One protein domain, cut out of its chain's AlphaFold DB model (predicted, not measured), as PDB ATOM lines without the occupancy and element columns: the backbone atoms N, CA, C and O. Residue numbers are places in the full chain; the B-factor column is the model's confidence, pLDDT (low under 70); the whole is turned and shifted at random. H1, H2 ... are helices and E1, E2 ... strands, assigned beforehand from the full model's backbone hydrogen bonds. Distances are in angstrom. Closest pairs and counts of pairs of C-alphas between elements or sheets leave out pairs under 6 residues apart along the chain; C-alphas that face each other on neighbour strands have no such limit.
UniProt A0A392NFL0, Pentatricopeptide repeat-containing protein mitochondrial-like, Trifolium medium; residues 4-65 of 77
ATOM      1  N   HIS A   4     -68.123 -27.074 156.566       80.56
ATOM      2  CA  HIS A   4     -67.792 -28.469 156.294       80.56
ATOM      3  C   HIS A   4     -68.772 -29.456 156.939       80.56
ATOM      4  O   HIS A   4     -69.118 -30.455 156.306       80.56
ATOM      5  N   ASP A   5     -69.251 -29.169 158.152       88.56
ATOM      6  CA  ASP A   5     -70.196 -30.032 158.868       88.56
ATOM      7  C   ASP A   5     -71.568 -30.031 158.181       88.56
ATOM      8  O   ASP A   5     -72.183 -31.083 158.001       88.56
ATOM      9  N   GLU A   6     -72.029 -28.857 157.740       91.19
ATOM     10  CA  GLU A   6     -73.290 -28.709 157.005       91.19
ATOM     11  C   GLU A   6     -73.230 -29.422 155.646       91.19
ATOM     12  O   GLU A   6     -74.114 -30.211 155.303       91.19
ATOM     13  N   ALA A   7     -72.137 -29.234 154.899       89.25
ATOM     14  CA  ALA A   7     -71.919 -29.924 153.632       89.25
ATOM     15  C   ALA A   7     -71.838 -31.453 153.799       89.25
ATOM     16  O   ALA A   7     -72.314 -32.191 152.932       89.25
ATOM     17  N   ALA A   8     -71.245 -31.942 154.892       88.94
ATOM     18  CA  ALA A   8     -71.196 -33.368 155.207       88.94
ATOM     19  C   ALA A   8     -72.587 -33.929 155.542       88.94
ATOM     20  O   ALA A   8     -72.935 -35.015 155.072       88.94
ATOM     21  N   GLY A   9     -73.397 -33.177 156.295       93.62
ATOM     22  CA  GLY A   9     -74.787 -33.524 156.592       93.62
ATOM     23  C   GLY A   9     -75.624 -33.690 155.324       93.62
ATOM     24  O   GLY A   9     -76.229 -34.742 155.121       93.62
ATOM     25  N   LEU A  10     -75.565 -32.707 154.420       93.19
ATOM     26  CA  LEU A  10     -76.291 -32.755 153.150       93.19
ATOM     27  C   LEU A  10     -75.867 -33.950 152.282       93.19
ATOM     28  O   LEU A  10     -76.715 -34.645 151.727       93.19
ATOM     29  N   ARG A  11     -74.560 -34.227 152.169       91.25
ATOM     30  CA  ARG A  11     -74.066 -35.393 151.409       91.25
ATOM     31  C   ARG A  11     -74.611 -36.700 151.976       91.25
ATOM     32  O   ARG A  11     -75.060 -37.542 151.211       91.25
ATOM     33  N   LYS A  12     -74.654 -36.829 153.303       91.62
ATOM     34  CA  LYS A  12     -75.210 -38.009 153.969       91.62
ATOM     35  C   LYS A  12     -76.704 -38.186 153.688       91.62
ATOM     36  O   LYS A  12     -77.151 -39.312 153.503       91.62
ATOM     37  N   GLU A  13     -77.482 -37.107 153.647       95.06
ATOM     38  CA  GLU A  13     -78.900 -37.181 153.269       95.06
ATOM     39  C   GLU A  13     -79.084 -37.632 151.817       95.06
ATOM     40  O   GLU A  13     -79.913 -38.501 151.551       95.06
ATOM     41  N   ILE A  14     -78.271 -37.102 150.898       91.69
ATOM     42  CA  ILE A  14     -78.249 -37.495 149.480       91.69
ATOM     43  C   ILE A  14     -77.889 -38.986 149.331       91.69
ATOM     44  O   ILE A  14     -78.549 -39.709 148.581       91.69
ATOM     45  N   ASP A  15     -76.903 -39.466 150.090       89.94
ATOM     46  CA  ASP A  15     -76.503 -40.877 150.088       89.94
ATOM     47  C   ASP A  15     -77.610 -41.784 150.654       89.94
ATOM     48  O   ASP A  15     -77.880 -42.852 150.102       89.94
ATOM     49  N   ASN A  16     -78.306 -41.354 151.716       94.56
ATOM     50  CA  ASN A  16     -79.407 -42.110 152.329       94.56
ATOM     51  C   ASN A  16     -80.595 -42.315 151.377       94.56
ATOM     52  O   ASN A  16     -81.303 -43.315 151.495       94.56
ATOM     53  N   VAL A  17     -80.821 -41.387 150.439       95.50
ATOM     54  CA  VAL A  17     -81.846 -41.526 149.388       95.50
ATOM     55  C   VAL A  17     -81.326 -42.251 148.139       95.50
ATOM     56  O   VAL A  17     -82.049 -42.378 147.153       95.50
ATOM     57  N   GLY A  18     -80.087 -42.755 148.179       91.88
ATOM     58  CA  GLY A  18     -79.487 -43.592 147.140       91.88
ATOM     59  C   GLY A  18     -78.936 -42.831 145.934       91.88
ATOM     60  O   GLY A  18     -78.611 -43.454 144.923       91.88
ATOM     61  N   ILE A  19     -78.820 -41.503 146.006       91.31
ATOM     62  CA  ILE A  19     -78.245 -40.708 144.918       91.31
ATOM     63  C   ILE A  19     -76.723 -40.761 145.038       91.31
ATOM     64  O   ILE A  19     -76.145 -40.171 145.942       91.31
ATOM     65  N   GLN A  20     -76.064 -41.426 144.090       85.56
ATOM     66  CA  GLN A  20     -74.606 -41.523 144.057       85.56
ATOM     67  C   GLN A  20     -74.028 -40.811 142.838       85.56
ATOM     68  O   GLN A  20     -74.488 -40.985 141.709       85.56
ATOM     69  N   LYS A  21     -72.982 -40.013 143.064       85.88
ATOM     70  CA  LYS A  21     -72.157 -39.488 141.971       85.88
ATOM     71  C   LYS A  21     -71.201 -40.585 141.492       85.88
ATOM     72  O   LYS A  21     -70.736 -41.370 142.318       85.88
ATOM     73  N   PRO A  22     -70.848 -40.619 140.196       88.25
ATOM     74  CA  PRO A  22     -69.756 -41.463 139.731       88.25
ATOM     75  C   PRO A  22     -68.464 -41.144 140.499       88.25
ATOM     76  O   PRO A  22     -68.216 -39.971 140.803       88.25
ATOM     77  N   PRO A  23     -67.627 -42.150 140.798       91.19
ATOM     78  CA  PRO A  23     -66.371 -41.913 141.487       91.19
ATOM     79  C   PRO A  23     -65.440 -41.058 140.622       91.19
ATOM     80  O   PRO A  23     -65.311 -41.262 139.410       91.19
ATOM     81  N   GLY A  24     -64.761 -40.110 141.267       94.56
ATOM     82  CA  GLY A  24     -63.635 -39.413 140.654       94.56
ATOM     83  C   GLY A  24     -62.484 -40.382 140.388       94.56
ATOM     84  O   GLY A  24     -62.371 -41.428 141.029       94.56
ATOM     85  N   TRP A  25     -61.613 -40.045 139.446       95.88
ATOM     86  CA  TRP A  25     -60.401 -40.813 139.196       95.88
ATOM     87  C   TRP A  25     -59.287 -39.902 138.700       95.88
ATOM     88  O   TRP A  25     -59.534 -38.852 138.110       95.88
ATOM     89  N   SER A  26     -58.058 -40.324 138.945       96.19
ATOM     90  CA  SER A  26     -56.841 -39.717 138.428       96.19
ATOM     91  C   SER A  26     -55.916 -40.818 137.919       96.19
ATOM     92  O   SER A  26     -56.218 -42.012 138.026       96.19
ATOM     93  N   TYR A  27     -54.798 -40.434 137.319       96.31
ATOM     94  CA  TYR A  27     -53.766 -41.375 136.922       96.31
ATOM     95  C   TYR A  27     -52.393 -40.723 137.004       96.31
ATOM     96  O   TYR A  27     -52.275 -39.499 136.961       96.31
ATOM     97  N   VAL A  28     -51.360 -41.552 137.094       96.38
ATOM     98  CA  VAL A  28     -49.970 -41.138 136.894       96.38
ATOM     99  C   VAL A  28     -49.330 -42.055 135.863       96.38
ATOM    100  O   VAL A  28     -49.654 -43.241 135.799       96.38
ATOM    101  N   GLU A  29     -48.430 -41.517 135.050       97.44
ATOM    102  CA  GLU A  29     -47.627 -42.308 134.124       97.44
ATOM    103  C   GLU A  29     -46.224 -42.489 134.698       97.44
ATOM    104  O   GLU A  29     -45.563 -41.520 135.069       97.44
ATOM    105  N   MET A  30     -45.767 -43.735 134.779       94.88
ATOM    106  CA  MET A  30     -44.418 -44.069 135.222       94.88
ATOM    107  C   MET A  30     -43.860 -45.174 134.340       94.88
ATOM    108  O   MET A  30     -44.491 -46.213 134.162       94.88
ATOM    109  N   ASN A  31     -42.666 -44.957 133.786       96.12
ATOM    110  CA  ASN A  31     -41.985 -45.927 132.920       96.12
ATOM    111  C   ASN A  31     -42.869 -46.423 131.754       96.12
ATOM    112  O   ASN A  31     -42.892 -47.614 131.450       96.12
ATOM    113  N   GLY A  32     -43.649 -45.524 131.141       96.19
ATOM    114  CA  GLY A  32     -44.585 -45.854 130.057       96.19
ATOM    115  C   GLY A  32     -45.817 -46.659 130.491       96.19
ATOM    116  O   GLY A  32     -46.566 -47.134 129.641       96.19
ATOM    117  N   THR A  33     -46.033 -46.839 131.798       96.19
ATOM    118  CA  THR A  33     -47.210 -47.510 132.360       96.19
ATOM    119  C   THR A  33     -48.134 -46.493 133.017       96.19
ATOM    120  O   THR A  33     -47.706 -45.680 133.836       96.19
ATOM    121  N   LEU A  34     -49.423 -46.558 132.676       96.19
ATOM    122  CA  LEU A  34     -50.457 -45.721 133.273       96.19
ATOM    123  C   LEU A  34     -51.030 -46.403 134.521       96.19
ATOM    124  O   LEU A  34     -51.645 -47.465 134.436       96.19
ATOM    125  N   HIS A  35     -50.872 -45.768 135.675       92.81
ATOM    126  CA  HIS A  35     -51.436 -46.216 136.943       92.81
ATOM    127  C   HIS A  35     -52.662 -45.368 137.267       92.81
ATOM    128  O   HIS A  35     -52.542 -44.170 137.515       92.81
ATOM    129  N   LYS A  36     -53.847 -45.982 137.242       93.44
ATOM    130  CA  LYS A  36     -55.123 -45.321 137.535       93.44
ATOM    131  C   LYS A  36     -55.465 -45.441 139.020       93.44
ATOM    132  O   LYS A  36     -55.352 -46.522 139.588       93.44
ATOM    133  N   PHE A  37     -55.972 -44.360 139.598       93.06
ATOM    134  CA  PHE A  37     -56.498 -44.305 140.958       93.06
ATOM    135  C   PHE A  37     -57.961 -43.886 140.904       93.06
ATOM    136  O   PHE A  37     -58.299 -42.868 140.301       93.06
ATOM    137  N   VAL A  38     -58.837 -44.680 141.511       94.56
ATOM    138  CA  VAL A  38     -60.270 -44.389 141.600       94.56
ATOM    139  C   VAL A  38     -60.590 -43.981 143.035       94.56
ATOM    140  O   VAL A  38     -60.080 -44.572 143.985       94.56
ATOM    141  N   ALA A  39     -61.400 -42.937 143.198       91.00
ATOM    142  CA  ALA A  39     -61.803 -42.450 144.509       91.00
ATOM    143  C   ALA A  39     -62.513 -43.560 145.302       91.00
ATOM    144  O   ALA A  39     -63.407 -44.220 144.776       91.00
ATOM    145  N   ASP A  40     -62.099 -43.733 146.561       87.44
ATOM    146  CA  ASP A  40     -62.572 -44.770 147.495       87.44
ATOM    147  C   ASP A  40     -62.337 -46.231 147.040       87.44
ATOM    148  O   ASP A  40     -62.891 -47.164 147.619       87.44
ATOM    149  N   ASP A  41     -61.474 -46.460 146.041       90.81
ATOM    150  CA  ASP A  41     -61.073 -47.811 145.639       90.81
ATOM    151  C   ASP A  41     -60.204 -48.489 146.710       90.81
ATOM    152  O   ASP A  41     -59.205 -47.946 147.185       90.81
ATOM    153  N   LYS A  42     -60.601 -49.709 147.082       89.38
ATOM    154  CA  LYS A  42     -59.951 -50.563 148.091       89.38
ATOM    155  C   LYS A  42     -59.614 -51.948 147.535       89.38
ATOM    156  O   LYS A  42     -59.354 -52.871 148.301       89.38
ATOM    157  N   SER A  43     -59.639 -52.110 146.211       91.12
ATOM    158  CA  SER A  43     -59.414 -53.390 145.530       91.12
ATOM    159  C   SER A  43     -57.966 -53.887 145.601       91.12
ATOM    160  O   SER A  43     -57.722 -55.075 145.390       91.12
ATOM    161  N   HIS A  44     -57.003 -53.013 145.921       89.81
ATOM    162  CA  HIS A  44     -55.600 -53.406 146.019       89.81
ATOM    163  C   HIS A  44     -55.405 -54.460 147.126       89.81
ATOM    164  O   HIS A  44     -55.797 -54.215 148.271       89.81
ATOM    165  N   PRO A  45     -54.754 -55.607 146.846       93.50
ATOM    166  CA  PRO A  45     -54.647 -56.718 147.800       93.50
ATOM    167  C   PRO A  45     -53.949 -56.323 149.109       93.50
ATOM    168  O   PRO A  45     -54.253 -56.862 150.171       93.50
ATOM    169  N   GLU A  46     -53.046 -55.345 149.046       94.44
ATOM    170  CA  GLU A  46     -52.305 -54.839 150.207       94.44
ATOM    171  C   GLU A  46     -52.941 -53.604 150.866       94.44
ATOM    172  O   GLU A  46     -52.380 -53.084 151.828       94.44
ATOM    173  N   ALA A  47     -54.104 -53.127 150.398       90.38
ATOM    174  CA  ALA A  47     -54.728 -51.891 150.892       90.38
ATOM    175  C   ALA A  47     -54.860 -51.872 152.423       90.38
ATOM    176  O   ALA A  47     -54.501 -50.892 153.076       90.38
ATOM    177  N   LYS A  48     -55.301 -52.995 153.004       93.56
ATOM    178  CA  LYS A  48     -55.455 -53.152 154.455       93.56
ATOM    179  C   LYS A  48     -54.123 -53.072 155.202       93.56
ATOM    180  O   LYS A  48     -54.055 -52.480 156.274       93.56
ATOM    181  N   THR A  49     -53.070 -53.674 154.658       96.88
ATOM    182  CA  THR A  49     -51.737 -53.636 155.273       96.88
ATOM    183  C   THR A  49     -51.198 -52.209 155.272       96.88
ATOM    184  O   THR A  49     -50.760 -51.726 156.315       96.88
ATOM    185  N   THR A  50     -51.311 -51.501 154.145       94.81
ATOM    186  CA  THR A  50     -50.917 -50.090 154.034       94.81
ATOM    187  C   THR A  50     -51.683 -49.206 155.022       94.81
ATOM    188  O   THR A  50     -51.073 -48.386 155.706       94.81
ATOM    189  N   GLU A  51     -53.000 -49.396 155.155       92.69
ATOM    190  CA  GLU A  51     -53.826 -48.666 156.127       92.69
ATOM    191  C   GLU A  51     -53.337 -48.873 157.571       92.69
ATOM    192  O   GLU A  51     -53.200 -47.908 158.327       92.69
ATOM    193  N   LEU A  52     -53.028 -50.118 157.951       96.50
ATOM    194  CA  LEU A  52     -52.514 -50.441 159.285       96.50
ATOM    195  C   LEU A  52     -51.157 -49.778 159.549       96.50
ATOM    196  O   LEU A  52     -50.987 -49.140 160.586       96.50
ATOM    197  N   MET A  53     -50.225 -49.840 158.595       97.06
ATOM    198  CA  MET A  53     -48.917 -49.193 158.738       97.06
ATOM    199  C   MET A  53     -49.045 -47.673 158.908       97.06
ATOM    200  O   MET A  53     -48.396 -47.088 159.774       97.06
ATOM    201  N   LEU A  54     -49.918 -47.025 158.128       94.88
ATOM    202  CA  LEU A  54     -50.187 -45.591 158.262       94.88
ATOM    203  C   LEU A  54     -50.782 -45.247 159.633       94.88
ATOM    204  O   LEU A  54     -50.423 -44.230 160.233       94.88
ATOM    205  N   ARG A  55     -51.674 -46.097 160.154       94.50
ATOM    206  CA  ARG A  55     -52.261 -45.927 161.486       94.50
ATOM    207  C   ARG A  55     -51.212 -46.036 162.591       94.50
ATOM    208  O   ARG A  55     -51.242 -45.227 163.521       94.50
ATOM    209  N   ASP A  56     -50.294 -46.988 162.486       96.50
ATOM    210  CA  ASP A  56     -49.216 -47.176 163.458       96.50
ATOM    211  C   ASP A  56     -48.258 -45.980 163.458       96.50
ATOM    212  O   ASP A  56     -47.969 -45.421 164.519       96.50
ATOM    213  N   ILE A  57     -47.862 -45.505 162.270       94.44
ATOM    214  CA  ILE A  57     -47.053 -44.287 162.115       94.44
ATOM    215  C   ILE A  57     -47.762 -43.092 162.757       94.44
ATOM    216  O   ILE A  57     -47.173 -42.397 163.584       94.44
ATOM    217  N   ASN A  58     -49.038 -42.866 162.436       91.62
ATOM    218  CA  ASN A  58     -49.814 -41.761 163.004       91.62
ATOM    219  C   ASN A  58     -49.920 -41.855 164.536       91.62
ATOM    220  O   ASN A  58     -49.882 -40.846 165.237       91.62
ATOM    221  N   THR A  59     -50.027 -43.071 165.072       93.06
ATOM    222  CA  THR A  59     -50.082 -43.311 166.520       93.06
ATOM    223  C   THR A  59     -48.748 -42.970 167.183       93.06
ATOM    224  O   THR A  59     -48.733 -42.258 168.188       93.06
ATOM    225  N   GLY A  60     -47.627 -43.390 166.587       94.69
ATOM    226  CA  GLY A  60     -46.286 -43.017 167.042       94.69
ATOM    227  C   GLY A  60     -46.038 -41.509 166.979       94.69
ATOM    228  O   GLY A  60     -45.543 -40.925 167.940       94.69
ATOM    229  N   LEU A  61     -46.453 -40.854 165.891       92.31
ATOM    230  CA  LEU A  61     -46.360 -39.401 165.737       92.31
ATOM    231  C   LEU A  61     -47.126 -38.667 166.848       92.31
ATOM    232  O   LEU A  61     -46.580 -37.772 167.492       92.31
ATOM    233  N   LYS A  62     -48.363 -39.077 167.140       90.44
ATOM    234  CA  LYS A  62     -49.145 -38.490 168.239       90.44
ATOM    235  C   LYS A  62     -48.474 -38.677 169.598       90.44
ATOM    236  O   LYS A  62     -48.506 -37.759 170.413       90.44
ATOM    237  N   TYR A  63     -47.850 -39.831 169.838       93.25
ATOM    238  CA  TYR A  63     -47.149 -40.109 171.093       93.25
ATOM    239  C   TYR A  63     -45.983 -39.140 171.341       93.25
ATOM    240  O   TYR A  63     -45.788 -38.693 172.468       93.25
ATOM    241  N   ILE A  64     -45.251 -38.751 170.292       94.38
ATOM    242  CA  ILE A  64     -44.146 -37.781 170.396       94.38
ATOM    243  C   ILE A  64     -44.609 -36.314 170.354       94.38
ATOM    244  O   ILE A  64     -43.788 -35.409 170.218       94.38
ATOM    245  N   GLY A  65     -45.916 -36.062 170.456       89.69
ATOM    246  CA  GLY A  65     -46.481 -34.713 170.469       89.69
ATOM    247  C   GLY A  65     -46.634 -34.076 169.087       89.69
ATOM    248  O   GLY A  65     -46.824 -32.863 169.002       89.69
TER     249      GLY A  65
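This is residues 4 to 65 of the 77 residues of the protein "Pentatricopeptide repeat-containing protein mitochondrial-like" of Trifolium medium (UniProt A0A392NFL0). An open frame: the two-stranded hairpin E1 and E2 makes one side, and the helices H1 and H2 reach away as two separate arms with an empty space between them. The 62 printed residues hold H1, E1, E2 and H2 in chain order, a mixed class, with the sheet E1 - E2 antiparallel. The whole is extended, radius of gyration of the C-alphas 17.0 A, and flat, spanning 42 by 37 by 20 A.

H1, residues 4 to 16, is apart from H2, residues 47 to 63. E1, residues 25 to 30, and E2, residues 33 to 38, form an antiparallel hairpin at 158 degrees; N 28 and O 35 are within hydrogen-bond range at 2.9 A. H1 is apart from E2, and E1 from H2. In H1 and H2 every O i to N i+4 pair is within hydrogen-bond range.

H1 begins at C-alpha 4 (-67.792, -28.469, 156.294) and measures 18.3 A. E1 measures 16.8 A and E2 16.3 A. H2, 24.6 A, ends at C-alpha 63 (-47.149, -40.109, 171.093).

The farthest C-alphas, of Val 17 and Asn 31, are 43.4 A apart. The printed part has no cut and no long link; no printed residue is under 70 in pLDDT.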